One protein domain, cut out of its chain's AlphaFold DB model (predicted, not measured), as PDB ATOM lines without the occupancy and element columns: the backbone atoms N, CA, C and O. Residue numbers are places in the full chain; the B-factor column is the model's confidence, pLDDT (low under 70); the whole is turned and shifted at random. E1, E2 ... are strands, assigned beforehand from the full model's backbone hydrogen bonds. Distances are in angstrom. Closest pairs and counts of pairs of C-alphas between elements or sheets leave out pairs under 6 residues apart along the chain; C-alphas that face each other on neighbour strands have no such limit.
ATOM      1  N   PRO A 142     170.477 201.696 162.579       87.25
ATOM      2  CA  PRO A 142     169.223 202.290 163.037       87.25
ATOM      3  C   PRO A 142     169.432 203.300 164.181       87.25
ATOM      4  O   PRO A 142     169.890 202.954 165.270       87.25
ATOM      5  N   ASN A 143     168.995 204.542 163.957       70.81
ATOM      6  CA  ASN A 143     169.153 205.687 164.863       70.81
ATOM      7  C   ASN A 143     168.086 205.743 165.980       70.81
ATOM      8  O   ASN A 143     167.330 206.709 166.077       70.81
ATOM      9  N   ILE A 144     167.929 204.668 166.762       63.84
ATOM     10  CA  ILE A 144     166.758 204.528 167.655       63.84
ATOM     11  C   ILE A 144     167.125 204.574 169.157       63.84
ATOM     12  O   ILE A 144     166.278 204.960 169.957       63.84
ATOM     13  N   LEU A 145     168.359 204.255 169.577       65.62
ATOM     14  CA  LEU A 145     168.784 204.199 170.997       65.62
ATOM     15  C   LEU A 145     170.319 204.336 171.131       65.62
ATOM     16  O   LEU A 145     171.022 204.148 170.141       65.62
ATOM     17  N   SER A 146     170.853 204.586 172.340       78.81
ATOM     18  CA  SER A 146     172.298 204.447 172.592       78.81
ATOM     19  C   SER A 146     172.711 202.978 172.461       78.81
ATOM     20  O   SER A 146     172.208 202.099 173.167       78.81
ATOM     21  N   TYR A 147     173.594 202.703 171.505       86.00
ATOM     22  CA  TYR A 147     174.132 201.373 171.253       86.00
ATOM     23  C   TYR A 147     175.653 201.407 171.165       86.00
ATOM     24  O   TYR A 147     176.270 202.424 170.858       86.00
ATOM     25  N   THR A 148     176.251 200.243 171.379       89.31
ATOM     26  CA  THR A 148     177.617 199.928 170.980       89.31
ATOM     27  C   THR A 148     177.557 199.036 169.743       89.31
ATOM     28  O   THR A 148     176.954 197.961 169.784       89.31
ATOM     29  N   LEU A 149     178.168 199.482 168.640       90.62
ATOM     30  CA  LEU A 149     178.383 198.641 167.464       90.62
ATOM     31  C   LEU A 149     179.420 197.576 167.825       90.62
ATOM     32  O   LEU A 149     180.546 197.911 168.192       90.62
ATOM     33  N   VAL A 150     179.024 196.308 167.755       91.94
ATOM     34  CA  VAL A 150     179.899 195.182 168.100       91.94
ATOM     35  C   VAL A 150     180.626 194.673 166.871       91.94
ATOM     36  O   VAL A 150     181.848 194.554 166.898       91.94
ATOM     37  N   ASP A 151     179.888 194.405 165.796       91.88
ATOM     38  CA  ASP A 151     180.474 193.993 164.525       91.88
ATOM     39  C   ASP A 151     179.508 194.207 163.354       91.88
ATOM     40  O   ASP A 151     178.339 194.569 163.541       91.88
ATOM     41  N   SER A 152     180.005 193.967 162.144       93.50
ATOM     42  CA  SER A 152     179.237 194.036 160.903       93.50
ATOM     43  C   SER A 152     179.685 192.978 159.902       93.50
ATOM     44  O   SER A 152     180.878 192.698 159.809       93.50
ATOM     45  N   LEU A 153     178.756 192.471 159.093       93.88
ATOM     46  CA  LEU A 153     179.033 191.450 158.079       93.88
ATOM     47  C   LEU A 153     178.404 191.823 156.734       93.88
ATOM     48  O   LEU A 153     177.319 192.397 156.690       93.88
ATOM     49  N   ASN A 154     179.067 191.448 155.642       93.94
ATOM     50  CA  ASN A 154     178.579 191.633 154.277       93.94
ATOM     51  C   ASN A 154     178.283 190.279 153.626       93.94
ATOM     52  O   ASN A 154     178.989 189.308 153.891       93.94
ATOM     53  N   PHE A 155     177.284 190.216 152.748       92.62
ATOM     54  CA  PHE A 155     176.974 189.006 151.981       92.62
ATOM     55  C   PHE A 155     176.336 189.310 150.621       92.62
ATOM     56  O   PHE A 155     175.911 190.433 150.354       92.62
ATOM     57  N   LEU A 156     176.290 188.308 149.742       90.94
ATOM     58  CA  LEU A 156     175.788 188.440 148.369       90.94
ATOM     59  C   LEU A 156     174.278 188.187 148.284       90.94
ATOM     60  O   LEU A 156     173.759 187.271 148.925       90.94
ATOM     61  N   LEU A 157     173.585 188.954 147.439       91.56
ATOM     62  CA  LEU A 157     172.163 188.767 147.132       91.56
ATOM     63  C   LEU A 157     171.966 188.039 145.793       91.56
ATOM     64  O   LEU A 157     172.815 188.115 144.903       91.56
ATOM     65  N   VAL A 158     170.821 187.362 145.624       88.44
ATOM     66  CA  VAL A 158     170.470 186.644 144.378       88.44
ATOM     67  C   VAL A 158     170.470 187.574 143.170       88.44
ATOM     68  O   VAL A 158     171.009 187.218 142.129       88.44
ATOM     69  N   ASP A 159     169.912 188.776 143.299       85.12
ATOM     70  CA  ASP A 159     169.829 189.778 142.226       85.12
ATOM     71  C   ASP A 159     171.191 190.407 141.848       85.12
ATOM     72  O   ASP A 159     171.301 191.182 140.893       85.12
ATOM     73  N   GLY A 160     172.256 190.034 142.560       87.12
ATOM     74  CA  GLY A 160     173.600 190.555 142.370       87.12
ATOM     75  C   GLY A 160     173.940 191.764 143.241       87.12
ATOM     76  O   GLY A 160     175.053 192.273 143.104       87.12
ATOM     77  N   GLY A 161     173.024 192.196 144.111       91.75
ATOM     78  CA  GLY A 161     173.274 193.184 145.154       91.75
ATOM     79  C   GLY A 161     174.045 192.633 146.359       91.75
ATOM     80  O   GLY A 161     174.558 191.510 146.345       91.75
ATOM     81  N   PHE A 162     174.089 193.430 147.429       93.88
ATOM     82  CA  PHE A 162     174.797 193.120 148.673       93.88
ATOM     83  C   PHE A 162     173.922 193.364 149.905       93.88
ATOM     84  O   PHE A 162     173.203 194.359 149.994       93.88
ATOM     85  N   GLY A 163     173.996 192.449 150.866       95.00
ATOM     86  CA  GLY A 163     173.428 192.605 152.198       95.00
ATOM     87  C   GLY A 163     174.486 193.084 153.186       95.00
ATOM     88  O   GLY A 163     175.640 192.664 153.111       95.00
ATOM     89  N   PHE A 164     174.079 193.944 154.114       95.81
ATOM     90  CA  PHE A 164     174.910 194.517 155.164       95.81
ATOM     91  C   PHE A 164     174.254 194.287 156.523       95.81
ATOM     92  O   PHE A 164     173.132 194.738 156.745       95.81
ATOM     93  N   MET A 165     174.932 193.601 157.437       96.12
ATOM     94  CA  MET A 165     174.424 193.306 158.775       96.12
ATOM     95  C   MET A 165     175.124 194.132 159.845       96.12
ATOM     96  O   MET A 165     176.336 194.319 159.797       96.12
ATOM     97  N   TYR A 166     174.358 194.538 160.853       95.00
ATOM     98  CA  TYR A 166     174.833 195.208 162.059       95.00
ATOM     99  C   TYR A 166     174.546 194.348 163.278       95.00
ATOM    100  O   TYR A 166     173.407 193.922 163.467       95.00
ATOM    101  N   ILE A 167     175.539 194.171 164.146       94.31
ATOM    102  CA  ILE A 167     175.364 193.574 165.470       94.31
ATOM    103  C   ILE A 167     175.483 194.692 166.499       94.31
ATOM    104  O   ILE A 167     176.558 195.255 166.709       94.31
ATOM    105  N   LEU A 168     174.363 195.025 167.133       92.25
ATOM    106  CA  LEU A 168     174.262 196.135 168.072       92.25
ATOM    107  C   LEU A 168     173.996 195.614 169.479       92.25
ATOM    108  O   LEU A 168     173.107 194.784 169.694       92.25
ATOM    109  N   LYS A 169     174.738 196.157 170.443       90.19
ATOM    110  CA  LYS A 169     174.510 195.951 171.871       90.19
ATOM    111  C   LYS A 169     173.928 197.223 172.474       90.19
ATOM    112  O   LYS A 169     174.518 198.287 172.322       90.19
ATOM    113  N   TYR A 170     172.798 197.119 173.158       85.81
ATOM    114  CA  TYR A 170     172.134 198.270 173.770       85.81
ATOM    115  C   TYR A 170     172.484 198.394 175.247       85.81
ATOM    116  O   TYR A 170     172.706 197.394 175.937       85.81
ATOM    117  N   ASP A 171     172.539 199.640 175.715       75.56
ATOM    118  CA  ASP A 171     172.856 199.936 177.104       75.56
ATOM    119  C   ASP A 171     171.772 199.420 178.047       75.56
ATOM    120  O   ASP A 171     170.568 199.527 177.798       75.56
ATOM    121  N   GLU A 172     172.216 198.914 179.196       69.06
ATOM    122  CA  GLU A 172     171.320 198.604 180.296       69.06
ATOM    123  C   GLU A 172     170.823 199.927 180.893       69.06
ATOM    124  O   GLU A 172     171.448 200.490 181.797       69.06
ATOM    125  N   THR A 173     169.708 200.477 180.406       58.41
ATOM    126  CA  THR A 173     169.049 201.550 181.157       58.41
ATOM    127  C   THR A 173     168.756 201.007 182.552       58.41
ATOM    128  O   THR A 173     168.140 199.950 182.680       58.41
ATOM    129  N   LYS A 174     169.235 201.696 183.597       46.16
ATOM    130  CA  LYS A 174     169.042 201.324 185.008       46.16
ATOM    131  C   LYS A 174     167.548 201.333 185.354       46.16
ATOM    132  O   LYS A 174     167.027 202.317 185.864       46.16
ATOM    133  N   GLY A 175     166.860 200.242 185.055       50.38
ATOM    134  CA  GLY A 175     165.429 200.074 185.253       50.38
ATOM    135  C   GLY A 175     165.044 198.646 184.892       50.38
ATOM    136  O   GLY A 175     165.435 198.144 183.846       50.38
ATOM    137  N   SER A 176     164.331 197.984 185.800       52.72
ATOM    138  CA  SER A 176     163.923 196.577 185.734       52.72
ATOM    139  C   SER A 176     162.850 196.327 184.661       52.72
ATOM    140  O   SER A 176     161.767 195.847 184.992       52.72
ATOM    141  N   ASP A 177     163.104 196.674 183.399       63.00
ATOM    142  CA  ASP A 177     162.240 196.257 182.294       63.00
ATOM    143  C   ASP A 177     162.608 194.818 181.882       63.00
ATOM    144  O   ASP A 177     163.687 194.598 181.322       63.00
ATOM    145  N   PRO A 178     161.757 193.814 182.162       59.88
ATOM    146  CA  PRO A 178     162.004 192.432 181.757       59.88
ATOM    147  C   PRO A 178     161.981 192.228 180.232       59.88
ATOM    148  O   PRO A 178     162.403 191.169 179.772       59.88
ATOM    149  N   ASN A 179     161.529 193.214 179.446       66.06
ATOM    150  CA  ASN A 179     161.551 193.184 177.981       66.06
ATOM    151  C   ASN A 179     162.783 193.874 177.377       66.06
ATOM    152  O   ASN A 179     162.843 194.055 176.157       66.06
ATOM    153  N   LEU A 180     163.765 194.271 178.195       72.31
ATOM    154  CA  LEU A 180     164.981 194.910 177.703       72.31
ATOM    155  C   LEU A 180     165.753 193.959 176.777       72.31
ATOM    156  O   LEU A 180     166.188 192.878 177.172       72.31
ATOM    157  N   GLN A 181     165.938 194.386 175.533       79.00
ATOM    158  CA  GLN A 181     166.683 193.640 174.528       79.00
ATOM    159  C   GLN A 181     168.139 194.088 174.552       79.00
ATOM    160  O   GLN A 181     168.452 195.209 174.155       79.00
ATOM    161  N   TYR A 182     169.025 193.210 175.015       84.75
ATOM    162  CA  TYR A 182     170.452 193.515 175.137       84.75
ATOM    163  C   TYR A 182     171.153 193.565 173.786       84.75
ATOM    164  O   TYR A 182     172.091 194.336 173.599       84.75
ATOM    165  N   TRP A 183     170.690 192.744 172.849       91.06
ATOM    166  CA  TRP A 183     171.311 192.584 171.548       91.06
ATOM    167  C   TRP A 183     170.262 192.631 170.452       91.06
ATOM    168  O   TRP A 183     169.191 192.031 170.587       91.06
ATOM    169  N   ARG A 184     170.599 193.304 169.353       92.44
ATOM    170  CA  ARG A 184     169.820 193.269 168.117       92.44
ATOM    171  C   ARG A 184     170.740 193.124 166.920       92.44
ATOM    172  O   ARG A 184     171.811 193.725 166.872       92.44
ATOM    173  N   VAL A 185     170.273 192.361 165.948       94.94
ATOM    174  CA  VAL A 185     170.914 192.203 164.652       94.94
ATOM    175  C   VAL A 185     169.998 192.809 163.607       94.94
ATOM    176  O   VAL A 185     168.840 192.404 163.484       94.94
ATOM    177  N   TYR A 186     170.529 193.768 162.859       95.50
ATOM    178  CA  TYR A 186     169.826 194.383 161.743       95.50
ATOM    179  C   TYR A 186     170.480 194.013 160.423       95.50
ATOM    180  O   TYR A 186     171.677 193.746 160.383       95.50
ATOM    181  N   VAL A 187     169.705 194.053 159.347       96.56
ATOM    182  CA  VAL A 187     170.189 193.884 157.979       96.56
ATOM    183  C   VAL A 187     169.671 195.005 157.089       96.56
ATOM    184  O   VAL A 187     168.527 195.430 157.206       96.56
ATOM    185  N   SER A 188     170.515 195.499 156.196       96.62
ATOM    186  CA  SER A 188     170.167 196.413 155.112       96.62
ATOM    187  C   SER A 188     170.561 195.771 153.790       96.62
ATOM    188  O   SER A 188     171.577 195.090 153.699       96.62
ATOM    189  N   PHE A 189     169.767 195.997 152.756       95.56
ATOM    190  CA  PHE A 189     169.992 195.446 151.422       95.56
ATOM    191  C   PHE A 189     170.256 196.566 150.425       95.56
ATOM    192  O   PHE A 189     169.427 197.466 150.292       95.56
ATOM    193  N   LEU A 190     171.369 196.479 149.703       95.06
ATOM    194  CA  LEU A 190     171.677 197.282 148.526       95.06
ATOM    195  C   LEU A 190     171.474 196.411 147.285       95.06
ATOM    196  O   LEU A 190     172.343 195.615 146.927       95.06
ATOM    197  N   ARG A 191     170.309 196.541 146.646       90.31
ATOM    198  CA  ARG A 191     170.048 195.894 145.351       90.31
ATOM    199  C   ARG A 191     170.904 196.555 144.275       90.31
ATOM    200  O   ARG A 191     171.222 197.734 144.392       90.31
ATOM    201  N   GLU A 192     171.270 195.817 143.238       80.50
ATOM    202  CA  GLU A 192     172.250 196.311 142.263       80.50
ATOM    203  C   GLU A 192     171.798 197.579 141.513       80.50
ATOM    204  O   GLU A 192     172.556 198.546 141.438       80.50
ATOM    205  N   ASP A 193     170.556 197.631 141.038       78.69
ATOM    206  CA  ASP A 193     170.043 198.823 140.352       78.69
ATOM    207  C   ASP A 193     169.629 199.955 141.305       78.69
ATOM    208  O   ASP A 193     169.300 201.055 140.859       78.69
ATOM    209  N   ALA A 194     169.662 199.729 142.621       87.00
ATOM    210  CA  ALA A 194     169.260 200.736 143.590       87.00
ATOM    211  C   ALA A 194     170.338 201.817 143.760       87.00
ATOM    212  O   ALA A 194     171.541 201.556 143.716       87.00
ATOM    213  N   ASP A 195     169.897 203.052 143.989       88.94
ATOM    214  CA  ASP A 195     170.796 204.173 144.297       88.94
ATOM    215  C   ASP A 195     171.083 204.300 145.798       88.94
ATOM    216  O   ASP A 195     172.010 204.993 146.205       88.94
ATOM    217  N   SER A 196     170.293 203.625 146.634       93.25
ATOM    218  CA  SER A 196     170.448 203.625 148.086       93.25
ATOM    219  C   SER A 196     170.058 202.272 148.676       93.25
ATOM    220  O   SER A 196     169.224 201.562 148.099       93.25
ATOM    221  N   PRO A 197     170.656 201.886 149.814       95.56
ATOM    222  CA  PRO A 197     170.240 200.692 150.520       95.56
ATOM    223  C   PRO A 197     168.870 200.882 151.175       95.56
ATOM    224  O   PRO A 197     168.426 201.989 151.473       95.56
ATOM    225  N   THR A 198     168.203 199.764 151.428       95.50
ATOM    226  CA  THR A 198     166.983 199.726 152.241       95.50
ATOM    227  C   THR A 198     167.256 200.165 153.679       95.50
ATOM    228  O   THR A 198     168.382 200.073 154.174       95.50
ATOM    229  N   ILE A 199     166.203 200.617 154.367       93.19
ATOM    230  CA  ILE A 199     166.276 200.860 155.809       93.19
ATOM    231  C   ILE A 199     166.639 199.563 156.556       93.19
ATOM    232  O   ILE A 199     166.248 198.482 156.111       93.19
ATOM    233  N   PRO A 200     167.343 199.639 157.699       95.00
ATOM    234  CA  PRO A 200     167.708 198.448 158.453       95.00
ATOM    235  C   PRO A 200     166.486 197.705 159.000       95.00
ATOM    236  O   PRO A 200     165.709 198.253 159.782       95.00
ATOM    237  N   TYR A 201     166.359 196.429 158.651       95.69
ATOM    238  CA  TYR A 201     165.355 195.522 159.193       95.69
ATOM    239  C   TYR A 201     165.913 194.730 160.368       95.69
ATOM    240  O   TYR A 201     167.036 194.238 160.313       95.69
ATOM    241  N   LEU A 202     165.123 194.581 161.427       94.25
ATOM    242  CA  LEU A 202     165.486 193.773 162.587       94.25
ATOM    243  C   LEU A 202     165.261 192.287 162.286       94.25
ATOM    244  O   LEU A 202     164.116 191.867 162.153       94.25
ATOM    245  N   VAL A 203     166.333 191.493 162.244       95.81
ATOM    246  CA  VAL A 203     166.252 190.044 161.956       95.81
ATOM    247  C   VAL A 203     166.397 189.177 163.199       95.81
ATOM    248  O   VAL A 203     165.895 188.058 163.236       95.81
ATOM    249  N   TYR A 204     167.065 189.675 164.241       94.88
ATOM    250  CA  TYR A 204     167.210 188.948 165.498       94.88
ATOM    251  C   TYR A 204     167.326 189.905 166.681       94.88
ATOM    252  O   TYR A 204     167.925 190.974 166.584       94.88
ATOM    253  N   GLN A 205     166.766 189.504 167.819       91.88
ATOM    254  CA  GLN A 205     166.874 190.214 169.089       91.88
ATOM    255  C   GLN A 205     166.865 189.207 170.237       91.88
ATOM    256  O   GLN A 205     166.228 188.159 170.137       91.88
ATOM    257  N   THR A 206     167.517 189.536 171.349       89.00
ATOM    258  CA  THR A 206     167.436 188.712 172.559       89.00
ATOM    259  C   THR A 206     167.421 189.544 173.835       89.00
ATOM    260  O   THR A 206     168.083 190.580 173.940       89.00
ATOM    261  N   THR A 207     166.640 189.072 174.805       85.94
ATOM    262  CA  THR A 207     166.610 189.561 176.189       85.94
ATOM    263  C   THR A 207     167.585 188.787 177.084       85.94
ATOM    264  O   THR A 207     167.759 189.129 178.252       85.94
ATOM    265  N   GLU A 208     168.242 187.745 176.564       83.12
ATOM    266  CA  GLU A 208     169.275 187.020 177.295       83.12
ATOM    267  C   GLU A 208     170.579 187.818 177.335       83.12
ATOM    268  O   GLU A 208     171.022 188.416 176.349       83.12
ATOM    269  N   ARG A 209     171.230 187.800 178.501       81.88
ATOM    270  CA  ARG A 209     172.557 188.391 178.674       81.88
ATOM    271  C   ARG A 209     173.599 187.463 178.071       81.88
ATOM    272  O   ARG A 209     174.021 186.503 178.706       81.88
ATOM    273  N   LEU A 210     174.005 187.773 176.848       86.81
ATOM    274  CA  LEU A 210     175.095 187.091 176.159       86.81
ATOM    275  C   LEU A 210     176.411 187.849 176.344       86.81
ATOM    276  O   LEU A 210     176.424 189.081 176.429       86.81
ATOM    277  N   ASN A 211     177.518 187.105 176.370       88.31
ATOM    278  CA  ASN A 211     178.859 187.683 176.373       88.31
ATOM    279  C   ASN A 211     179.152 188.339 175.018       88.31
ATOM    280  O   ASN A 211     179.664 189.456 174.976       88.31
ATOM    281  N   ASN A 212     178.828 187.636 173.927       90.12
ATOM    282  CA  ASN A 212     179.024 188.102 172.559       90.12
ATOM    283  C   ASN A 212     178.066 187.403 171.578       90.12
ATOM    284  O   ASN A 212     177.648 186.268 171.824       90.12
ATOM    285  N   ILE A 213     177.784 188.067 170.459       92.69
ATOM    286  CA  ILE A 213     177.136 187.492 169.277       92.69
ATOM    287  C   ILE A 213     178.085 187.678 168.101       92.69
ATOM    288  O   ILE A 213     178.534 188.794 167.852       92.69
ATOM    289  N   THR A 214     178.354 186.604 167.367       91.75
ATOM    290  CA  THR A 214     179.092 186.655 166.103       91.75
ATOM    291  C   THR A 214     178.236 186.079 164.989       91.75
ATOM    292  O   THR A 214     177.471 185.139 165.202       91.75
ATOM    293  N   ILE A 215     178.348 186.655 163.797       91.19
ATOM    294  CA  ILE A 215     177.787 186.081 162.575       91.19
ATOM    295  C   ILE A 215     178.982 185.764 161.692       91.19
ATOM    296  O   ILE A 215     179.712 186.675 161.311       91.19
ATOM    297  N   ASN A 216     179.212 184.481 161.442       87.19
ATOM    298  CA  ASN A 216     180.427 184.005 160.793       87.19
ATOM    299  C   ASN A 216     180.309 184.148 159.273       87.19
ATOM    300  O   ASN A 216     181.177 184.725 158.627       87.19
ATOM    301  N   SER A 217     179.206 183.660 158.707       87.62
ATOM    302  CA  SER A 217     178.947 183.706 157.270       87.62
ATOM    303  C   SER A 217     177.455 183.839 156.983       87.62
ATOM    304  O   SER A 217     176.606 183.452 157.790       87.62
ATOM    305  N   CYS A 218     177.132 184.385 155.814       90.38
ATOM    306  CA  CYS A 218     175.776 184.480 155.292       90.38
ATOM    307  C   CYS A 218     175.792 184.208 153.793       90.38
ATOM    308  O   CYS A 218     176.684 184.668 153.081       90.38
ATOM    309  N   THR A 219     174.774 183.518 153.290       86.75
ATOM    310  CA  THR A 219     174.559 183.386 151.849       86.75
ATOM    311  C   THR A 219     173.079 183.300 151.515       86.75
ATOM    312  O   THR A 219     172.211 183.171 152.383       86.75
ATOM    313  N   THR A 220     172.787 183.385 150.226       85.56
ATOM    314  CA  THR A 220     171.455 183.139 149.706       85.56
ATOM    315  C   THR A 220     171.133 181.652 149.680       85.56
ATOM    316  O   THR A 220     171.976 180.804 149.392       85.56
ATOM    317  N   THR A 221     169.866 181.339 149.911       79.12
ATOM    318  CA  THR A 221     169.317 180.022 149.609       79.12
ATOM    319  C   THR A 221     168.953 179.964 148.124       79.12
ATOM    320  O   THR A 221     168.458 180.935 147.551       79.12
ATOM    321  N   TYR A 222     169.221 178.839 147.462       75.44
ATOM    322  CA  TYR A 222     169.006 178.702 146.011       75.44
ATOM    323  C   TYR A 222     167.588 178.223 145.649       75.44
ATOM    324  O   TYR A 222     167.290 177.982 144.483       75.44
ATOM    325  N   ASN A 223     166.714 178.084 146.646       74.19
ATOM    326  CA  ASN A 223     165.343 177.576 146.562       74.19
ATOM    327  C   ASN A 223     164.284 178.588 147.043       74.19
ATOM    328  O   ASN A 223     163.195 178.175 147.435       74.19
ATOM    329  N   ALA A 224     164.581 179.894 146.993       80.25
ATOM    330  CA  ALA A 224     163.674 180.973 147.417       80.25
ATOM    331  C   ALA A 224     163.295 180.970 148.912       80.25
ATOM    332  O   ALA A 224     162.258 181.504 149.302       80.25
ATOM    333  N   GLU A 225     164.132 180.404 149.778       85.25
ATOM    334  CA  GLU A 225     163.915 180.416 151.229       85.25
ATOM    335  C   GLU A 225     164.610 181.609 151.920       85.25
ATOM    336  O   GLU A 225     164.872 181.562 153.124       85.25
ATOM    337  N   GLY A 226     164.925 182.664 151.158       90.12
ATOM    338  CA  GLY A 226     165.608 183.871 151.618       90.12
ATOM    339  C   GLY A 226     167.112 183.680 151.815       90.12
ATOM    340  O   GLY A 226     167.792 183.028 151.014       90.12
ATOM    341  N   TYR A 227     167.629 184.239 152.901       91.56
ATOM    342  CA  TYR A 227     169.034 184.226 153.288       91.56
ATOM    343  C   TYR A 227     169.231 183.387 154.535       91.56
ATOM    344  O   TYR A 227     168.363 183.318 155.406       91.56
ATOM    345  N   VAL A 228     170.394 182.754 154.626       91.38
ATOM    346  CA  VAL A 228     170.771 181.934 155.768       91.38
ATOM    347  C   VAL A 228     172.168 182.302 156.233       91.38
ATOM    348  O   VAL A 228     173.097 182.413 155.436       91.38
ATOM    349  N   CYS A 229     172.288 182.502 157.538       92.31
ATOM    350  CA  CYS A 229     173.511 182.877 158.217       92.31
ATOM    351  C   CYS A 229     173.853 181.887 159.321       92.31
ATOM    352  O   CYS A 229     172.971 181.294 159.952       92.31
ATOM    353  N   THR A 230     175.143 181.762 159.589       90.31
ATOM    354  CA  THR A 230     175.694 180.987 160.695       90.31
ATOM    355  C   THR A 230     176.034 181.959 161.823       90.31
ATOM    356  O   THR A 230     176.831 182.883 161.670       90.31
ATOM    357  N   MET A 231     175.351 181.813 162.954       91.56
ATOM    358  CA  MET A 231     175.449 182.718 164.099       91.56
ATOM    359  C   MET A 231     175.960 181.956 165.319       91.56
ATOM    360  O   MET A 231     175.399 180.924 165.679       91.56
ATOM    361  N   ALA A 232     176.981 182.477 165.992       90.62
ATOM    362  CA  ALA A 232     177.481 181.940 167.249       90.62
ATOM    363  C   ALA A 232     177.052 182.832 168.422       90.62
ATOM    364  O   ALA A 232     177.284 184.043 168.449       90.62
ATOM    365  N   LEU A 233     176.418 182.213 169.418       91.06
ATOM    366  CA  LEU A 233     176.030 182.855 170.668       91.06
ATOM    367  C   LEU A 233     176.966 182.386 171.776       91.06
ATOM    368  O   LEU A 233     177.017 181.198 172.105       91.06
ATOM    369  N   ASN A 234     177.698 183.331 172.361       88.88
ATOM    370  CA  ASN A 234     178.612 183.076 173.465       88.88
ATOM    371  C   ASN A 234     177.931 183.441 174.789       88.88
ATOM    372  O   ASN A 234     177.589 184.605 175.020       88.88
ATOM    373  N   ASN A 235     177.755 182.454 175.668       85.94
ATOM    374  CA  ASN A 235     177.110 182.634 176.966       85.94
ATOM    375  C   ASN A 235     177.927 182.007 178.110       85.94
ATOM    376  O   ASN A 235     178.660 181.036 177.927       85.94
ATOM    377  N   THR A 236     177.772 182.549 179.316       82.50
ATOM    378  CA  THR A 236     178.342 181.998 180.548       82.50
ATOM    379  C   THR A 236     177.289 181.166 181.274       82.50
ATOM    380  O   THR A 236     176.332 181.699 181.831       82.50
ATOM    381  N   VAL A 237     177.484 179.850 181.331       78.12
ATOM    382  CA  VAL A 237     176.574 178.924 182.016       78.12
ATOM    383  C   VAL A 237     177.124 178.580 183.401       78.12
ATOM    384  O   VAL A 237     178.283 178.183 183.548       78.12
ATOM    385  N   MET A 238     176.293 178.702 184.442       75.81
ATOM    386  CA  MET A 238     176.637 178.249 185.796       75.81
ATOM    387  C   MET A 238     176.207 176.801 186.027       75.81
ATOM    388  O   MET A 238     175.020 176.471 185.991       75.81
ATOM    389  N   ASN A 239     177.164 175.931 186.356       70.62
ATOM    390  CA  ASN A 239     176.844 174.579 186.795       70.62
ATOM    391  C   ASN A 239     176.345 174.601 188.249       70.62
ATOM    392  O   ASN A 239     177.144 174.696 189.185       70.62
ATOM    393  N   LYS A 240     175.026 174.450 188.433       72.00
ATOM    394  CA  LYS A 240     174.352 174.463 189.745       72.00
ATOM    395  C   LYS A 240     174.890 173.434 190.750       72.00
ATOM    396  O   LYS A 240     174.678 173.612 191.942       72.00
ATOM    397  N   LYS A 241     175.562 172.363 190.303       72.94
ATOM    398  CA  LYS A 241     176.101 171.329 191.206       72.94
ATOM    399  C   LYS A 241     177.443 171.716 191.833       72.94
ATOM    400  O   LYS A 241     177.689 171.355 192.975       72.94
ATOM    401  N   ASN A 242     178.290 172.452 191.105       76.94
ATOM    402  CA  ASN A 242     179.677 172.715 191.515       76.94
ATOM    403  C   ASN A 242     180.023 174.215 191.611       76.94
ATOM    404  O   ASN A 242     181.187 174.539 191.831       76.94
ATOM    405  N   ASN A 243     179.062 175.124 191.387       73.06
ATOM    406  CA  ASN A 243     179.259 176.584 191.327       73.06
ATOM    407  C   ASN A 243     180.405 177.042 190.400       73.06
ATOM    408  O   ASN A 243     180.961 178.122 190.571       73.06
ATOM    409  N   LYS A 244     180.761 176.232 189.397       74.44
ATOM    410  CA  LYS A 244     181.736 176.602 188.365       74.44
ATOM    411  C   LYS A 244     181.002 177.179 187.158       74.44
ATOM    412  O   LYS A 244     180.075 176.548 186.644       74.44
ATOM    413  N   SER A 245     181.428 178.357 186.715       74.81
ATOM    414  CA  SER A 245     181.009 178.964 185.453       74.81
ATOM    415  C   SER A 245     181.829 178.396 184.298       74.81
ATOM    416  O   SER A 245     183.047 178.246 184.416       74.81
ATOM    417  N   ARG A 246     181.176 178.097 183.178       78.06
ATOM    418  CA  ARG A 246     181.832 177.727 181.922       78.06
ATOM    419  C   ARG A 246     181.252 178.569 180.794       78.06
ATOM    420  O   ARG A 246     180.041 178.759 180.733       78.06
ATOM    421  N   THR A 247     182.118 179.031 179.903       79.44
ATOM    422  CA  THR A 247     181.705 179.643 178.642       79.44
ATOM    423  C   THR A 247     181.275 178.555 177.665       79.44
ATOM    424  O   THR A 247     182.019 177.598 177.431       79.44
ATOM    425  N   GLU A 248     180.075 178.693 177.118       82.31
ATOM    426  CA  GLU A 248     179.516 177.818 176.095       82.31
ATOM    427  C   GLU A 248     179.249 178.644 174.834       82.31
ATOM    428  O   GLU A 248     178.653 179.721 174.904       82.31
ATOM    429  N   ILE A 249     179.718 178.141 173.693       85.75
ATOM    430  CA  ILE A 249     179.456 178.720 172.376       85.75
ATOM    431  C   ILE A 249     178.494 177.779 171.669       85.75
ATOM    432  O   ILE A 249     178.791 176.599 171.485       85.75
ATOM    433  N   ASN A 250     177.328 178.305 171.309       87.69
ATOM    434  CA  ASN A 250     176.301 177.574 170.585       87.69
ATOM    435  C   ASN A 250     176.114 178.184 169.197       87.69
ATOM    436  O   ASN A 250     175.988 179.400 169.069       87.69
ATOM    437  N   TYR A 251     176.066 177.324 168.184       88.75
ATOM    438  CA  TYR A 251     175.906 177.708 166.786       88.75
ATOM    439  C   TYR A 251     174.445 177.603 166.363       88.75
ATOM    440  O   TYR A 251     173.749 176.652 166.727       88.75
ATOM    441  N   TYR A 252     173.993 178.578 165.588       90.12
ATOM    442  CA  TYR A 252     172.627 178.710 165.122       90.12
ATOM    443  C   TYR A 252     172.582 179.026 163.634       90.12
ATOM    444  O   TYR A 252     173.407 179.768 163.107       90.12
ATOM    445  N   GLN A 253     171.566 178.490 162.976       91.00
ATOM    446  CA  GLN A 253     171.161 178.856 161.635       91.00
ATOM    447  C   GLN A 253     170.117 179.962 161.752       91.00
ATOM    448  O   GLN A 253     168.999 179.700 162.195       91.00
ATOM    449  N   LEU A 254     170.482 181.181 161.365       93.06
ATOM    450  CA  LEU A 254     169.586 182.330 161.294       93.06
ATOM    451  C   LEU A 254     169.094 182.480 159.852       93.06
ATOM    452  O   LEU A 254     169.887 182.797 158.969       93.06
ATOM    453  N   ARG A 255     167.802 182.254 159.604       93.00
ATOM    454  CA  ARG A 255     167.190 182.369 158.273       93.00
ATOM    455  C   ARG A 255     166.181 183.510 158.233       93.00
ATOM    456  O   ARG A 255     165.319 183.580 159.107       93.00
ATOM    457  N   PHE A 256     166.251 184.356 157.213       94.69
ATOM    458  CA  PHE A 256     165.365 185.510 157.053       94.69
ATOM    459  C   PHE A 256     165.112 185.849 155.581       94.69
ATOM    460  O   PHE A 256     165.889 185.480 154.705       94.69
ATOM    461  N   LEU A 257     164.026 186.567 155.310       94.12
ATOM    462  CA  LEU A 257     163.642 187.031 153.973       94.12
ATOM    463  C   LEU A 257     164.268 188.394 153.632       94.12
ATOM    464  O   LEU A 257     164.733 189.123 154.507       94.12
ATOM    465  N   SER A 258     164.213 188.790 152.362       91.81
ATOM    466  CA  SER A 258     164.598 190.116 151.854       91.81
ATOM    467  C   SER A 258     163.767 191.274 152.428       91.81
ATOM    468  O   SER A 258     164.156 192.437 152.324       91.81
ATOM    469  N   THR A 259     162.646 190.965 153.084       90.75
ATOM    470  CA  THR A 259     161.833 191.894 153.888       90.75
ATOM    471  C   THR A 259     162.342 192.054 155.326       90.75
ATOM    472  O   THR A 259     161.784 192.831 156.098       90.75
ATOM    473  N   GLY A 260     163.366 191.286 155.715       91.38
ATOM    474  CA  GLY A 260     163.871 191.182 157.082       91.38
ATOM    475  C   GLY A 260     163.039 190.289 158.006       91.38
ATOM    476  O   GLY A 260     163.370 190.169 159.183       91.38
ATOM    477  N   ALA A 261     161.976 189.651 157.504       93.31
ATOM    478  CA  ALA A 261     161.184 188.712 158.290       93.31
ATOM    479  C   ALA A 261     162.021 187.483 158.684       93.31
ATOM    480  O   ALA A 261     162.634 186.844 157.829       93.31
ATOM    481  N   LEU A 262     162.040 187.157 159.980       93.62
ATOM    482  CA  LEU A 262     162.694 185.960 160.505       93.62
ATOM    483  C   LEU A 262     161.873 184.715 160.151       93.62
ATOM    484  O   LEU A 262     160.723 184.593 160.563       93.62
ATOM    485  N   GLU A 263     162.500 183.769 159.460       91.31
ATOM    486  CA  GLU A 263     161.885 182.495 159.074       91.31
ATOM    487  C   GLU A 263     162.238 181.375 160.044       91.31
ATOM    488  O   GLU A 263     161.402 180.545 160.395       91.31
ATOM    489  N   GLN A 264     163.502 181.315 160.465       89.38
ATOM    490  CA  GLN A 264     163.993 180.192 161.251       89.38
ATOM    491  C   GLN A 264     165.189 180.584 162.112       89.38
ATOM    492  O   GLN A 264     166.076 181.316 161.673       89.38
ATOM    493  N   LEU A 265     165.227 180.035 163.326       92.19
ATOM    494  CA  LEU A 265     166.388 180.074 164.205       92.19
ATOM    495  C   LEU A 265     166.579 178.695 164.842       92.19
ATOM    496  O   LEU A 265     165.974 178.388 165.869       92.19
ATOM    497  N   ASN A 266     167.419 177.863 164.231       90.94
ATOM    498  CA  ASN A 266     167.678 176.503 164.710       90.94
ATOM    499  C   ASN A 266     169.081 176.376 165.276       90.94
ATOM    500  O   ASN A 266     170.021 176.951 164.736       90.94
ATOM    501  N   LYS A 267     169.242 175.563 166.320       89.69
ATOM    502  CA  LYS A 267     170.566 175.181 166.814       89.69
ATOM    503  C   LYS A 267     171.223 174.209 165.829       89.69
ATOM    504  O   LYS A 267     170.618 173.204 165.471       89.69
ATOM    505  N   ILE A 268     172.462 174.492 165.445       87.88
ATOM    506  CA  ILE A 268     173.277 173.631 164.590       87.88
ATOM    507  C   ILE A 268     173.983 172.594 165.464       87.88
ATOM    508  O   ILE A 268     174.525 172.905 166.529       87.88
TER     509      ILE A 268
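AT A GLANCE: This is residues 142 to 268 of the 488 residues of an uncharacterized protein of Rhizophagus irregularis (UniProt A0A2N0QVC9). Two twisted sheets of four strands lie face to face as a sandwich, E1 to E4 in one and E5 to E8 in the other, and the long hairpin of E6 and E7 runs out to one end, where residues 239 to 244 stick out. Each sheet is a meander, each strand the antiparallel neighbour of the one before, in the orders E1 E2 E3 E4 and E5 E6 E7 E8. The printed part has 127 residues, no named helix and eight named strands; its class is all strand. It is only just compact, close to loose, with a radius of gyration of the C-alphas of 16.2 A, and spans 57 by 32 by 20 A.

HOW THE PARTS SIT: Look first at the hairpin of E6, residues 227 to 239, and E7, residues 244 to 256, where N 231 and O 252 are 2.8 A apart. Beside E6 find edge strand E5, residues 212 to 220, with N 214 and O 232 at 3.0 A; beside E7 find edge strand E8, residues 262 to 267, with N 253 and O 266 at 2.8 A. The facing sheet has E1, residues 147 to 156, E2, residues 162 to 170, E3, residues 183 to 190, and E4, residues 201 to 206; look for N 150 and O 167 at 2.9 A, N 164 and O 188 at 2.8 A, and N 187 and O 201 at 2.8 A. The sheets' facing parts are 9.9 A centre to centre, their strands at 24 degrees. The closest C-alphas of E1 and E5 are those of Phe 155 and Cys 218, 5.7 A.

IN THESE COORDINATES: Find C-alpha 147 at (174.132, 201.373, 171.253); from there E1 runs 26.3 A, bending by 60 degrees at residue 150. E6, 35.7 A, bends by 51 degrees at residue 236; E7 is 36.4 A. E8 ends at C-alpha 267, (170.566, 175.181, 166.814).

THE WHOLE: The C-alphas farthest apart, of Asp 193 and Asn 242, are 58.2 A apart. The printed part has no cut; the link E2 to E3 is long. Residues 144 to 145 and 172 to 179 have pLDDT under 70.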